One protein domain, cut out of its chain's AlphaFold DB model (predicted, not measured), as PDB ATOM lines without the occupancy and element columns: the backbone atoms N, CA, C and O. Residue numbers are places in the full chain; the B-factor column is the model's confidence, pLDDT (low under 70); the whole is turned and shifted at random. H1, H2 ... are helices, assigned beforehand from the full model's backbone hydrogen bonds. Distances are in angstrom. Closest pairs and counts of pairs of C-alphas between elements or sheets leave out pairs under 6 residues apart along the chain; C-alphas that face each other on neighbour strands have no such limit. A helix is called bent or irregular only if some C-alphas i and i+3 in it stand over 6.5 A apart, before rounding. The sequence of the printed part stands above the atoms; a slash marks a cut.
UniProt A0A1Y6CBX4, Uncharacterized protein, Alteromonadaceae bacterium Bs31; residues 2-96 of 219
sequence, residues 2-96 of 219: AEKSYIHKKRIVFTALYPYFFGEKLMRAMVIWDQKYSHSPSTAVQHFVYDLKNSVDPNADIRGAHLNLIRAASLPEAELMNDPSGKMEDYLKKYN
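What this domain is: This is residues 2 to 96 of the 219 residues of an uncharacterized protein of Alteromonadaceae bacterium Bs31 (UniProt A0A1Y6CBX4). What does the model look like? Two helical hairpins, H1 with H2 and H3 with H4, are put together as a ring of four crossed helices, H1 to H2 to H3 to H4 and back to H1, loose between H2 and H3; H5 packs on H2 outside the ring. What is it made of? The printed part has 95 residues with five named helices, H1 to H5 in that order, and no named strand; the class is all helix. How large is it? It is compact, with a radius of gyration of the C-alphas of 12.3 A, and rounded, spanning 30 by 30 by 22 A.

Where its parts are: Where does the first hairpin lie? H1, residues 2 to 17, begins at C-alpha 2 (-36.749, -30.664, 46.935) and is 23.0 A long from first to last C-alpha. H2, residues 23 to 36, is 20.4 A long. What follows? H3, residues 42 to 55, is 20.4 A long and only just irregular, with C-alphas 43 and 46 6.8 A apart. H4, residues 62 to 72, measures 15.0 A. Where is the last helix? H5, residues 85 to 94, measures 14.1 A and ends at C-alpha 94 (-21.421, -54.001, 43.075).

How they stand to each other: What does H1 touch? With residues 10 to 17 alone it touches H2, the closest C-alphas being those of Phe 14 and Met 30 at 6.8 A; this hairpin has a steep tilt of 40 degrees, opposite ways. With residues 12 to 17 alone it touches H4, where the C-alphas of Ala 16 and Leu 69 are closest at 4.9 A, at a steep tilt of 44 degrees, opposite ways. How does H3 stand? It forms a hairpin with H4, opposite ways at 37 degrees, only just a steep tilt, and the closest C-alphas, of Val 49 and Ile 62, are 6.1 A apart. H2 and H3 are close but not clearly touching: their closest C-alphas, of Ala 29 and Leu 52, are 6.4 A apart. Where is H5? It touches H2 about perpendicular, at 75 degrees, with the C-alphas of Met 27 and Met 88 closest at 6.1 A. It is apart from H3 and H4, and only just apart from H1, at 8.3 A. What do the backbones show? In H1, H2, H4 and H5 every O i to N i+4 pair is within hydrogen-bond range; in H3 8 of 10 are.

The domain as a whole: How far does it reach? The two C-alphas farthest apart, of Ala 2 and Asn 59, are 35.0 A from each other. Is the printed part unbroken, and which link is long? It has no cut, and the long link is H4 to H5, residues 73 to 84. Where is confidence low? The mean pLDDT of the printed part is 79.0, and residues 2 to 4, 35 to 36, 40 to 43, 54 to 55 and 92 to 96 are under 70.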
ATOM      1  N   ALA A   2     -38.164 -30.449  47.280       52.41
ATOM      2  CA  ALA A   2     -36.749 -30.664  46.935       52.41
ATOM      3  C   ALA A   2     -36.463 -32.005  46.217       52.41
ATOM      4  O   ALA A   2     -35.745 -32.026  45.224       52.41
ATOM      5  N   GLU A   3     -37.096 -33.095  46.651       48.19
ATOM      6  CA  GLU A   3     -36.889 -34.446  46.104       48.19
ATOM      7  C   GLU A   3     -37.324 -34.593  44.633       48.19
ATOM      8  O   GLU A   3     -36.578 -35.118  43.810       48.19
ATOM      9  N   LYS A   4     -38.479 -34.014  44.260       59.59
ATOM     10  CA  LYS A   4     -38.936 -33.962  42.857       59.59
ATOM     11  C   LYS A   4     -37.968 -33.182  41.961       59.59
ATOM     12  O   LYS A   4     -37.733 -33.579  40.827       59.59
ATOM     13  N   SER A   5     -37.379 -32.099  42.476       76.69
ATOM     14  CA  SER A   5     -36.381 -31.302  41.745       76.69
ATOM     15  C   SER A   5     -35.076 -32.079  41.533       76.69
ATOM     16  O   SER A   5     -34.482 -32.024  40.459       76.69
ATOM     17  N   TYR A   6     -34.656 -32.862  42.528       79.31
ATOM     18  CA  TYR A   6     -33.451 -33.684  42.457       79.31
ATOM     19  C   TYR A   6     -33.586 -34.859  41.473       79.31
ATOM     20  O   TYR A   6     -32.744 -34.999  40.582       79.31
ATOM     21  N   ILE A   7     -34.673 -35.640  41.553       81.75
ATOM     22  CA  ILE A   7     -34.939 -36.741  40.606       81.75
ATOM     23  C   ILE A   7     -35.030 -36.204  39.172       81.75
ATOM     24  O   ILE A   7     -34.470 -36.790  38.244       81.75
ATOM     25  N   HIS A   8     -35.669 -35.048  38.983       85.75
ATOM     26  CA  HIS A   8     -35.767 -34.414  37.672       85.75
ATOM     27  C   HIS A   8     -34.386 -34.047  37.095       85.75
ATOM     28  O   HIS A   8     -34.067 -34.419  35.964       85.75
ATOM     29  N   LYS A   9     -33.514 -33.404  37.886       87.19
ATOM     30  CA  LYS A   9     -32.133 -33.108  37.464       87.19
ATOM     31  C   LYS A   9     -31.330 -34.378  37.153       87.19
ATOM     32  O   LYS A   9     -30.590 -34.401  36.172       87.19
ATOM     33  N   LYS A  10     -31.509 -35.442  37.941       88.62
ATOM     34  CA  LYS A  10     -30.853 -36.741  37.719       88.62
ATOM     35  C   LYS A  10     -31.244 -37.336  36.365       88.62
ATOM     36  O   LYS A  10     -30.377 -37.765  35.603       88.62
ATOM     37  N   ARG A  11     -32.534 -37.288  36.022       91.12
ATOM     38  CA  ARG A  11     -33.055 -37.742  34.721       91.12
ATOM     39  C   ARG A  11     -32.526 -36.913  33.550       91.12
ATOM     40  O   ARG A  11     -32.199 -37.492  32.515       91.12
ATOM     41  N   ILE A  12     -32.376 -35.595  33.717       91.38
ATOM     42  CA  ILE A  12     -31.745 -34.716  32.714       91.38
ATOM     43  C   ILE A  12     -30.317 -35.180  32.417       91.38
ATOM     44  O   ILE A  12     -29.974 -35.421  31.259       91.38
ATOM     45  N   VAL A  13     -29.491 -35.345  33.455       90.81
ATOM     46  CA  VAL A  13     -28.081 -35.726  33.281       90.81
ATOM     47  C   VAL A  13     -27.952 -37.112  32.669       90.81
ATOM     48  O   VAL A  13     -27.179 -37.299  31.731       90.81
ATOM     49  N   PHE A  14     -28.756 -38.066  33.128       92.56
ATOM     50  CA  PHE A  14     -28.766 -39.408  32.562       92.56
ATOM     51  C   PHE A  14     -29.124 -39.406  31.072       92.56
ATOM     52  O   PHE A  14     -28.395 -39.982  30.266       92.56
ATOM     53  N   THR A  15     -30.184 -38.683  30.699       88.94
ATOM     54  CA  THR A  15     -30.630 -38.536  29.304       88.94
ATOM     55  C   THR A  15     -29.550 -37.895  28.429       88.94
ATOM     56  O   THR A  15     -29.308 -38.335  27.305       88.94
ATOM     57  N   ALA A  16     -28.863 -36.876  28.946       91.81
ATOM     58  CA  ALA A  16     -27.824 -36.164  28.212       91.81
ATOM     59  C   ALA A  16     -26.562 -37.001  27.959       91.81
ATOM     60  O   ALA A  16     -25.947 -36.884  26.897       91.81
ATOM     61  N   LEU A  17     -26.160 -37.811  28.944       91.50
ATOM     62  CA  LEU A  17     -24.903 -38.563  28.918       91.50
ATOM     63  C   LEU A  17     -25.023 -39.931  28.250       91.50
ATOM     64  O   LEU A  17     -24.021 -40.437  27.744       91.50
ATOM     65  N   TYR A  18     -26.223 -40.513  28.220       90.62
ATOM     66  CA  TYR A  18     -26.475 -41.842  27.663       90.62
ATOM     67  C   TYR A  18     -25.909 -42.068  26.242       90.62
ATOM     68  O   TYR A  18     -25.363 -43.142  26.003       90.62
ATOM     69  N   PRO A  19     -25.948 -41.099  25.301       88.44
ATOM     70  CA  PRO A  19     -25.370 -41.297  23.967       88.44
ATOM     71  C   PRO A  19     -23.835 -41.353  23.934       88.44
ATOM     72  O   PRO A  19     -23.267 -41.819  22.951       88.44
ATOM     73  N   TYR A  20     -23.165 -40.849  24.976       86.62
ATOM     74  CA  TYR A  20     -21.708 -40.675  25.009       86.62
ATOM     75  C   TYR A  20     -21.005 -41.661  25.940       86.62
ATOM     76  O   TYR A  20     -19.826 -41.956  25.755       86.62
ATOM     77  N   PHE A  21     -21.712 -42.168  26.948       83.94
ATOM     78  CA  PHE A  21     -21.173 -43.094  27.932       83.94
ATOM     79  C   PHE A  21     -22.080 -44.315  28.050       83.94
ATOM     80  O   PHE A  21     -23.299 -44.194  28.102       83.94
ATOM     81  N   PHE A  22     -21.472 -45.497  28.178       81.50
ATOM     82  CA  PHE A  22     -22.189 -46.770  28.266       81.50
ATOM     83  C   PHE A  22     -21.756 -47.577  29.490       81.50
ATOM     84  O   PHE A  22     -20.617 -47.470  29.954       81.50
ATOM     85  N   GLY A  23     -22.672 -48.402  30.002       79.94
ATOM     86  CA  GLY A  23     -22.409 -49.331  31.102       79.94
ATOM     87  C   GLY A  23     -21.805 -48.645  32.330       79.94
ATOM     88  O   GLY A  23     -22.320 -47.638  32.817       79.94
ATOM     89  N   GLU A  24     -20.687 -49.177  32.815       75.62
ATOM     90  CA  GLU A  24     -20.020 -48.697  34.031       75.62
ATOM     91  C   GLU A  24     -19.490 -47.267  33.912       75.62
ATOM     92  O   GLU A  24     -19.509 -46.529  34.893       75.62
ATOM     93  N   LYS A  25     -19.090 -46.832  32.710       77.31
ATOM     94  CA  LYS A  25     -18.659 -45.446  32.480       77.31
ATOM     95  C   LYS A  25     -19.811 -44.465  32.695       77.31
ATOM     96  O   LYS A  25     -19.619 -43.432  33.329       77.31
ATOM     97  N   LEU A  26     -21.011 -44.811  32.225       84.88
ATOM     98  CA  LEU A  26     -22.205 -43.993  32.443       84.88
ATOM     99  C   LEU A  26     -22.573 -43.944  33.926       84.88
ATOM    100  O   LEU A  26     -22.843 -42.868  34.448       84.88
ATOM    101  N   MET A  27     -22.535 -45.082  34.623       85.62
ATOM    102  CA  MET A  27     -22.829 -45.115  36.061       85.62
ATOM    103  C   MET A  27     -21.809 -44.312  36.865       85.62
ATOM    104  O   MET A  27     -22.188 -43.512  37.716       85.62
ATOM    105  N   ARG A  28     -20.521 -44.418  36.530       73.19
ATOM    106  CA  ARG A  28     -19.470 -43.597  37.137       73.19
ATOM    107  C   ARG A  28     -19.696 -42.102  36.907       73.19
ATOM    108  O   ARG A  28     -19.531 -41.319  37.836       73.19
ATOM    109  N   ALA A  29     -20.096 -41.704  35.699       79.19
ATOM    110  CA  ALA A  29     -20.439 -40.318  35.384       79.19
ATOM    111  C   ALA A  29     -21.640 -39.817  36.203       79.19
ATOM    112  O   ALA A  29     -21.597 -38.711  36.740       79.19
ATOM    113  N   MET A  30     -22.677 -40.651  36.346       84.69
ATOM    114  CA  MET A  30     -23.853 -40.352  37.167       84.69
ATOM    115  C   MET A  30     -23.497 -40.183  38.644       84.69
ATOM    116  O   MET A  30     -23.970 -39.242  39.269       84.69
ATOM    117  N   VAL A  31     -22.622 -41.035  39.184       78.31
ATOM    118  CA  VAL A  31     -22.135 -40.932  40.568       78.31
ATOM    119  C   VAL A  31     -21.334 -39.641  40.780       78.31
ATOM    120  O   VAL A  31     -21.571 -38.924  41.746       78.31
ATOM    121  N   ILE A  32     -20.445 -39.276  39.846       72.88
ATOM    122  CA  ILE A  32     -19.694 -38.008  39.915       72.88
ATOM    123  C   ILE A  32     -20.641 -36.803  39.899       72.88
ATOM    124  O   ILE A  32     -20.454 -35.865  40.676       72.88
ATOM    125  N   TRP A  33     -21.642 -36.817  39.015       84.62
ATOM    126  CA  TRP A  33     -22.653 -35.765  38.970       84.62
ATOM    127  C   TRP A  33     -23.393 -35.653  40.298       84.62
ATOM    128  O   TRP A  33     -23.489 -34.565  40.867       84.62
ATOM    129  N   ASP A  34     -23.878 -36.783  40.794       79.19
ATOM    130  CA  ASP A  34     -24.697 -36.841  41.989       79.19
ATOM    131  C   ASP A  34     -23.959 -36.325  43.225       79.19
ATOM    132  O   ASP A  34     -24.508 -35.574  44.028       79.19
ATOM    133  N   GLN A  35     -22.669 -36.637  43.319       68.19
ATOM    134  CA  GLN A  35     -21.858 -36.312  44.488       68.19
ATOM    135  C   GLN A  35     -21.253 -34.902  44.442       68.19
ATOM    136  O   GLN A  35     -21.049 -34.297  45.493       68.19
ATOM    137  N   LYS A  36     -20.953 -34.354  43.256       64.12
ATOM    138  CA  LYS A  36     -20.280 -33.043  43.128       64.12
ATOM    139  C   LYS A  36     -21.170 -31.925  42.585       64.12
ATOM    140  O   LYS A  36     -20.934 -30.748  42.860       64.12
ATOM    141  N   TYR A  37     -22.174 -32.264  41.784       74.88
ATOM    142  CA  TYR A  37     -22.875 -31.301  40.933       74.88
ATOM    143  C   TYR A  37     -24.396 -31.268  41.143       74.88
ATOM    144  O   TYR A  37     -25.030 -30.312  40.700       74.88
ATOM    145  N   SER A  38     -24.987 -32.224  41.868       77.31
ATOM    146  CA  SER A  38     -26.432 -32.274  42.172       77.31
ATOM    147  C   SER A  38     -26.966 -31.005  42.857       77.31
ATOM    148  O   SER A  38     -28.059 -30.521  42.537       77.31
ATOM    149  N   HIS A  39     -26.155 -30.427  43.746       71.44
ATOM    150  CA  HIS A  39     -26.441 -29.198  44.491       71.44
ATOM    151  C   HIS A  39     -25.814 -27.943  43.866       71.44
ATOM    152  O   HIS A  39     -26.048 -26.833  44.342       71.44
ATOM    153  N   SER A  40     -25.028 -28.100  42.798       66.00
ATOM    154  CA  SER A  40     -24.320 -26.992  42.159       66.00
ATOM    155  C   SER A  40     -25.237 -26.171  41.237       66.00
ATOM    156  O   SER A  40     -26.219 -26.692  40.696       66.00
ATOM    157  N   PRO A  41     -24.927 -24.877  41.020       65.81
ATOM    158  CA  PRO A  41     -25.623 -24.058  40.034       65.81
ATOM    159  C   PRO A  41     -25.400 -24.584  38.608       65.81
ATOM    160  O   PRO A  41     -24.404 -25.248  38.317       65.81
ATOM    161  N   SER A  42     -26.305 -24.243  37.687       62.97
ATOM    162  CA  SER A  42     -26.273 -24.680  36.279       62.97
ATOM    163  C   SER A  42     -24.994 -24.287  35.526       62.97
ATOM    164  O   SER A  42     -24.630 -24.927  34.544       62.97
ATOM    165  N   THR A  43     -24.261 -23.282  36.003       60.53
ATOM    166  CA  THR A  43     -22.958 -22.867  35.458       60.53
ATOM    167  C   THR A  43     -21.835 -23.878  35.723       60.53
ATOM    168  O   THR A  43     -20.813 -23.856  35.038       60.53
ATOM    169  N   ALA A  44     -22.018 -24.816  36.660       70.12
ATOM    170  CA  ALA A  44     -21.032 -25.847  36.980       70.12
ATOM    171  C   ALA A  44     -20.945 -26.973  35.929       70.12
ATOM    172  O   ALA A  44     -20.056 -27.819  36.014       70.12
ATOM    173  N   VAL A  45     -21.813 -26.966  34.907       75.00
ATOM    174  CA  VAL A  45     -21.814 -27.957  33.817       75.00
ATOM    175  C   VAL A  45     -20.456 -28.024  33.111       75.00
ATOM    176  O   VAL A  45     -19.982 -29.114  32.812       75.00
ATOM    177  N   GLN A  46     -19.768 -26.897  32.914       72.69
ATOM    178  CA  GLN A  46     -18.441 -26.891  32.280       72.69
ATOM    179  C   GLN A  46     -17.395 -27.678  33.088       72.69
ATOM    180  O   GLN A  46     -16.632 -28.458  32.520       72.69
ATOM    181  N   HIS A  47     -17.402 -27.521  34.415       74.00
ATOM    182  CA  HIS A  47     -16.512 -28.253  35.320       74.00
ATOM    183  C   HIS A  47     -16.858 -29.743  35.349       74.00
ATOM    184  O   HIS A  47     -15.967 -30.587  35.276       74.00
ATOM    185  N   PHE A  48     -18.153 -30.066  35.349       79.12
ATOM    186  CA  PHE A  48     -18.612 -31.448  35.303       79.12
ATOM    187  C   PHE A  48     -18.114 -32.182  34.056       79.12
ATOM    188  O   PHE A  48     -17.539 -33.262  34.164       79.12
ATOM    189  N   VAL A  49     -18.259 -31.592  32.868       80.44
ATOM    190  CA  VAL A  49     -17.830 -32.246  31.622       80.44
ATOM    191  C   VAL A  49     -16.295 -32.364  31.554       80.44
ATOM    192  O   VAL A  49     -15.775 -33.355  31.039       80.44
ATOM    193  N   TYR A  50     -15.547 -31.424  32.143       75.12
ATOM    194  CA  TYR A  50     -14.095 -31.566  32.295       75.12
ATOM    195  C   TYR A  50     -13.716 -32.745  33.210       75.12
ATOM    196  O   TYR A  50     -12.835 -33.539  32.866       75.12
ATOM    197  N   ASP A  51     -14.426 -32.924  34.328       70.12
ATOM    198  CA  ASP A  51     -14.253 -34.076  35.222       70.12
ATOM    199  C   ASP A  51     -14.552 -35.407  34.517       70.12
ATOM    200  O   ASP A  51     -13.842 -36.387  34.754       70.12
ATOM    201  N   LEU A  52     -15.543 -35.448  33.617       76.81
ATOM    202  CA  LEU A  52     -15.849 -36.644  32.823       76.81
ATOM    203  C   LEU A  52     -14.678 -37.053  31.925       76.81
ATOM    204  O   LEU A  52     -14.344 -38.237  31.859       76.81
ATOM    205  N   LYS A  53     -14.004 -36.084  31.296       77.69
ATOM    206  CA  LYS A  53     -12.824 -36.357  30.466       77.69
ATOM    207  C   LYS A  53     -11.696 -36.990  31.276       77.69
ATOM    208  O   LYS A  53     -11.071 -37.949  30.842       77.69
ATOM    209  N   ASN A  54     -11.437 -36.452  32.463       69.81
ATOM    210  CA  ASN A  54     -10.290 -36.876  33.265       69.81
ATOM    211  C   ASN A  54     -10.566 -38.142  34.082       69.81
ATOM    212  O   ASN A  54      -9.651 -38.921  34.333       69.81
ATOM    213  N   SER A  55     -11.813 -38.336  34.515       63.38
ATOM    214  CA  SER A  55     -12.166 -39.362  35.501       63.38
ATOM    215  C   SER A  55     -12.985 -40.511  34.928       63.38
ATOM    216  O   SER A  55     -13.044 -41.559  35.566       63.38
ATOM    217  N   VAL A  56     -13.633 -40.347  33.771       70.12
ATOM    218  CA  VAL A  56     -14.520 -41.370  33.192       70.12
ATOM    219  C   VAL A  56     -13.968 -41.907  31.879       70.12
ATOM    220  O   VAL A  56     -13.767 -43.116  31.762       70.12
ATOM    221  N   ASP A  57     -13.720 -41.033  30.904       75.25
ATOM    222  CA  ASP A  57     -13.186 -41.435  29.602       75.25
ATOM    223  C   ASP A  57     -12.422 -40.283  28.915       75.25
ATOM    224  O   ASP A  57     -13.049 -39.324  28.454       75.25
ATOM    225  N   PRO A  58     -11.084 -40.382  28.789       70.94
ATOM    226  CA  PRO A  58     -10.264 -39.381  28.101       70.94
ATOM    227  C   PRO A  58     -10.615 -39.170  26.627       70.94
ATOM    228  O   PRO A  58     -10.338 -38.095  26.087       70.94
ATOM    229  N   ASN A  59     -11.224 -40.175  25.990       78.25
ATOM    230  CA  ASN A  59     -11.570 -40.174  24.570       78.25
ATOM    231  C   ASN A  59     -13.035 -39.784  24.309       78.25
ATOM    232  O   ASN A  59     -13.460 -39.783  23.155       78.25
ATOM    233  N   ALA A  60     -13.816 -39.466  25.348       78.69
ATOM    234  CA  ALA A  60     -15.212 -39.077  25.175       78.69
ATOM    235  C   ALA A  60     -15.360 -37.751  24.412       78.69
ATOM    236  O   ALA A  60     -14.563 -36.820  24.567       78.69
ATOM    237  N   ASP A  61     -16.444 -37.631  23.642       85.94
ATOM    238  CA  ASP A  61     -16.845 -36.368  23.020       85.94
ATOM    239  C   ASP A  61     -17.443 -35.411  24.066       85.94
ATOM    240  O   ASP A  61     -18.652 -35.303  24.270       85.94
ATOM    241  N   ILE A  62     -16.548 -34.696  24.742       83.06
ATOM    242  CA  ILE A  62     -16.850 -33.696  25.774       83.06
ATOM    243  C   ILE A  62     -17.687 -32.541  25.220       83.06
ATOM    244  O   ILE A  62     -18.570 -32.032  25.911       83.06
ATOM    245  N   ARG A  63     -17.454 -32.122  23.969       85.44
ATOM    246  CA  ARG A  63     -18.233 -31.028  23.369       85.44
ATOM    247  C   ARG A  63     -19.665 -31.477  23.103       85.44
ATOM    248  O   ARG A  63     -20.591 -30.756  23.478       85.44
ATOM    249  N   GLY A  64     -19.841 -32.667  22.534       87.12
ATOM    250  CA  GLY A  64     -21.151 -33.283  22.349       87.12
ATOM    251  C   GLY A  64     -21.891 -33.477  23.673       87.12
ATOM    252  O   GLY A  64     -23.046 -33.062  23.799       87.12
ATOM    253  N   ALA A  65     -21.219 -34.026  24.691       85.56
ATOM    254  CA  ALA A  65     -21.799 -34.234  26.019       85.56
ATOM    255  C   ALA A  65     -22.256 -32.917  26.670       85.56
ATOM    256  O   ALA A  65     -23.368 -32.840  27.194       85.56
ATOM    257  N   HIS A  66     -21.446 -31.857  26.582       86.56
ATOM    258  CA  HIS A  66     -21.794 -30.531  27.097       86.56
ATOM    259  C   HIS A  66     -23.024 -29.931  26.399       86.56
ATOM    260  O   HIS A  66     -23.954 -29.473  27.065       86.56
ATOM    261  N   LEU A  67     -23.060 -29.957  25.064       87.81
ATOM    262  CA  LEU A  67     -24.203 -29.448  24.300       87.81
ATOM    263  C   LEU A  67     -25.480 -30.238  24.603       87.81
ATOM    264  O   LEU A  67     -26.556 -29.655  24.739       87.81
ATOM    265  N   ASN A  68     -25.364 -31.557  24.757       89.69
ATOM    266  CA  ASN A  68     -26.512 -32.399  25.057       89.69
ATOM    267  C   ASN A  68     -27.019 -32.203  26.495       89.69
ATOM    268  O   ASN A  68     -28.224 -32.266  26.711       89.69
ATOM    269  N   LEU A  69     -26.146 -31.887  27.461       89.06
ATOM    270  CA  LEU A  69     -26.551 -31.507  28.823       89.06
ATOM    271  C   LEU A  69     -27.402 -30.234  28.834       89.06
ATOM    272  O   LEU A  69     -28.435 -30.199  29.500       89.06
ATOM    273  N   ILE A  70     -27.008 -29.218  28.060       86.94
ATOM    274  CA  ILE A  70     -27.793 -27.984  27.911       86.94
ATOM    275  C   ILE A  70     -29.141 -28.291  27.255       86.94
ATOM    276  O   ILE A  70     -30.179 -27.869  27.758       86.94
ATOM    277  N   ARG A  71     -29.135 -29.066  26.163       89.44
ATOM    278  CA  ARG A  71     -30.358 -29.443  25.444       89.44
ATOM    279  C   ARG A  71     -31.324 -30.232  26.329       89.44
ATOM    280  O   ARG A  71     -32.506 -29.911  26.367       89.44
ATOM    281  N   ALA A  72     -30.828 -31.244  27.040       88.62
ATOM    282  CA  ALA A  72     -31.643 -32.105  27.892       88.62
ATOM    283  C   ALA A  72     -32.304 -31.333  29.039       88.62
ATOM    284  O   ALA A  72     -33.417 -31.667  29.428       88.62
ATOM    285  N   ALA A  73     -31.658 -30.277  29.547       86.31
ATOM    286  CA  ALA A  73     -32.232 -29.421  30.583       86.31
ATOM    287  C   ALA A  73     -33.461 -28.621  30.112       86.31
ATOM    288  O   ALA A  73     -34.194 -28.093  30.943       86.31
ATOM    289  N   SER A  74     -33.684 -28.515  28.797       86.69
ATOM    290  CA  SER A  74     -34.850 -27.857  28.196       86.69
ATOM    291  C   SER A  74     -35.920 -28.834  27.697       86.69
ATOM    292  O   SER A  74     -36.933 -28.384  27.162       86.69
ATOM    293  N   LEU A  75     -35.717 -30.149  27.835       87.06
ATOM    294  CA  LEU A  75     -36.687 -31.143  27.377       87.06
ATOM    295  C   LEU A  75     -37.890 -31.247  28.330       87.06
ATOM    296  O   LEU A  75     -37.724 -31.133  29.550       87.06
ATOM    297  N   PRO A  76     -39.097 -31.532  27.808       88.00
ATOM    298  CA  PRO A  76     -40.241 -31.907  28.631       88.00
ATOM    299  C   PRO A  76     -39.964 -33.171  29.453       88.00
ATOM    300  O   PRO A  76     -39.293 -34.097  28.999       88.00
ATOM    301  N   GLU A  77     -40.554 -33.269  30.646       85.94
ATOM    302  CA  GLU A  77     -40.332 -34.407  31.550       85.94
ATOM    303  C   GLU A  77     -40.721 -35.770  30.942       85.94
ATOM    304  O   GLU A  77     -40.128 -36.792  31.290       85.94
ATOM    305  N   ALA A  78     -41.685 -35.787  30.017       87.94
ATOM    306  CA  ALA A  78     -42.117 -36.987  29.299       87.94
ATOM    307  C   ALA A  78     -41.063 -37.522  28.309       87.94
ATOM    308  O   ALA A  78     -41.083 -38.705  27.981       87.94
ATOM    309  N   GLU A  79     -40.144 -36.669  27.848       88.94
ATOM    310  CA  GLU A  79     -39.065 -37.040  26.922       88.94
ATOM    311  C   GLU A  79     -37.777 -37.445  27.654       88.94
ATOM    312  O   GLU A  79     -36.864 -38.015  27.054       88.94
ATOM    313  N   LEU A  80     -37.692 -37.177  28.961       90.94
ATOM    314  CA  LEU A  80     -36.566 -37.602  29.780       90.94
ATOM    315  C   LEU A  80     -36.621 -39.110  30.028       90.94
ATOM    316  O   LEU A  80     -37.664 -39.666  30.383       90.94
ATOM    317  N   MET A  81     -35.461 -39.762  29.960       90.06
ATOM    318  CA  MET A  81     -35.325 -41.176  30.300       90.06
ATOM    319  C   MET A  81     -35.766 -41.460  31.747       90.06
ATOM    320  O   MET A  81     -35.822 -40.565  32.597       90.06
ATOM    321  N   ASN A  82     -36.070 -42.731  32.027       88.88
ATOM    322  CA  ASN A  82     -36.450 -43.197  33.363       88.88
ATOM    323  C   ASN A  82     -35.371 -42.884  34.408       88.88
ATOM    324  O   ASN A  82     -34.182 -42.825  34.090       88.88
ATOM    325  N   ASP A  83     -35.804 -42.723  35.660       88.56
ATOM    326  CA  ASP A  83     -34.916 -42.489  36.796       88.56
ATOM    327  C   ASP A  83     -33.846 -43.599  36.900       88.56
ATOM    328  O   ASP A  83     -34.191 -44.779  37.027       88.56
ATOM    329  N   PRO A  84     -32.545 -43.256  36.824       87.38
ATOM    330  CA  PRO A  84     -31.466 -44.229  36.922       87.38
ATOM    331  C   PRO A  84     -31.131 -44.644  38.362       87.38
ATOM    332  O   PRO A  84     -30.198 -45.429  38.516       87.38
ATOM    333  N   SER A  85     -31.831 -44.152  39.393       83.31
ATOM    334  CA  SER A  85     -31.483 -44.388  40.808       83.31
ATOM    335  C   SER A  85     -31.238 -45.868  41.131       83.31
ATOM    336  O   SER A  85     -30.157 -46.198  41.601       83.31
ATOM    337  N   GLY A  86     -32.125 -46.786  40.722       81.25
ATOM    338  CA  GLY A  86     -31.900 -48.224  40.944       81.25
ATOM    339  C   GLY A  86     -30.629 -48.774  40.275       81.25
ATOM    340  O   GLY A  86     -29.903 -49.566  40.863       81.25
ATOM    341  N   LYS A  87     -30.281 -48.293  39.070       81.25
ATOM    342  CA  LYS A  87     -29.033 -48.691  38.387       81.25
ATOM    343  C   LYS A  87     -27.796 -48.129  39.082       81.25
ATOM    344  O   LYS A  87     -26.738 -48.757  39.058       81.25
ATOM    345  N   MET A  88     -27.919 -46.937  39.664       77.44
ATOM    346  CA  MET A  88     -26.861 -46.333  40.465       77.44
ATOM    347  C   MET A  88     -26.665 -47.117  41.760       77.44
ATOM    348  O   MET A  88     -25.530 -47.476  42.049       77.44
ATOM    349  N   GLU A  89     -27.735 -47.469  42.475       74.69
ATOM    350  CA  GLU A  89     -27.673 -48.327  43.664       74.69
ATOM    351  C   GLU A  89     -26.992 -49.667  43.375       74.69
ATOM    352  O   GLU A  89     -26.105 -50.085  44.119       74.69
ATOM    353  N   ASP A  90     -27.367 -50.335  42.282       74.31
ATOM    354  CA  ASP A  90     -26.770 -51.613  41.886       74.31
ATOM    355  C   ASP A  90     -25.277 -51.467  41.574       74.31
ATOM    356  O   ASP A  90     -24.460 -52.294  41.987       74.31
ATOM    357  N   TYR A  91     -24.900 -50.395  40.873       71.88
ATOM    358  CA  TYR A  91     -23.502 -50.074  40.592       71.88
ATOM    359  C   TYR A  91     -22.717 -49.794  41.879       71.88
ATOM    360  O   TYR A  91     -21.608 -50.301  42.056       71.88
ATOM    361  N   LEU A  92     -23.299 -49.022  42.794       63.03
ATOM    362  CA  LEU A  92     -22.704 -48.691  44.080       63.03
ATOM    363  C   LEU A  92     -22.506 -49.955  44.932       63.03
ATOM    364  O   LEU A  92     -21.390 -50.217  45.373       63.03
ATOM    365  N   LYS A  93     -23.530 -50.809  45.059       67.38
ATOM    366  CA  LYS A  93     -23.453 -52.102  45.764       67.38
ATOM    367  C   LYS A  93     -22.417 -53.036  45.138       67.38
ATOM    368  O   LYS A  93     -21.600 -53.602  45.859       67.38
ATOM    369  N   LYS A  94     -22.390 -53.159  43.804       64.69
ATOM    370  CA  LYS A  94     -21.421 -54.001  43.075       64.69
ATOM    371  C   LYS A  94     -19.970 -53.631  43.395       64.69
ATOM    372  O   LYS A  94     -19.113 -54.511  43.446       64.69
ATOM    373  N   TYR A  95     -19.704 -52.345  43.600       55.69
ATOM    374  CA  TYR A  95     -18.366 -51.812  43.837       55.69
ATOM    375  C   TYR A  95     -18.107 -51.403  45.297       55.69
ATOM    376  O   TYR A  95     -17.061 -50.816  45.572       55.69
ATOM    377  N   ASN A  96     -19.016 -51.728  46.227       51.28
ATOM    378  CA  ASN A  96     -18.978 -51.298  47.632       51.28
ATOM    379  C   ASN A  96     -18.765 -49.777  47.798       51.28
ATOM    380  O   ASN A  96     -17.985 -49.326  48.635       51.28
TER     381      ASN A  96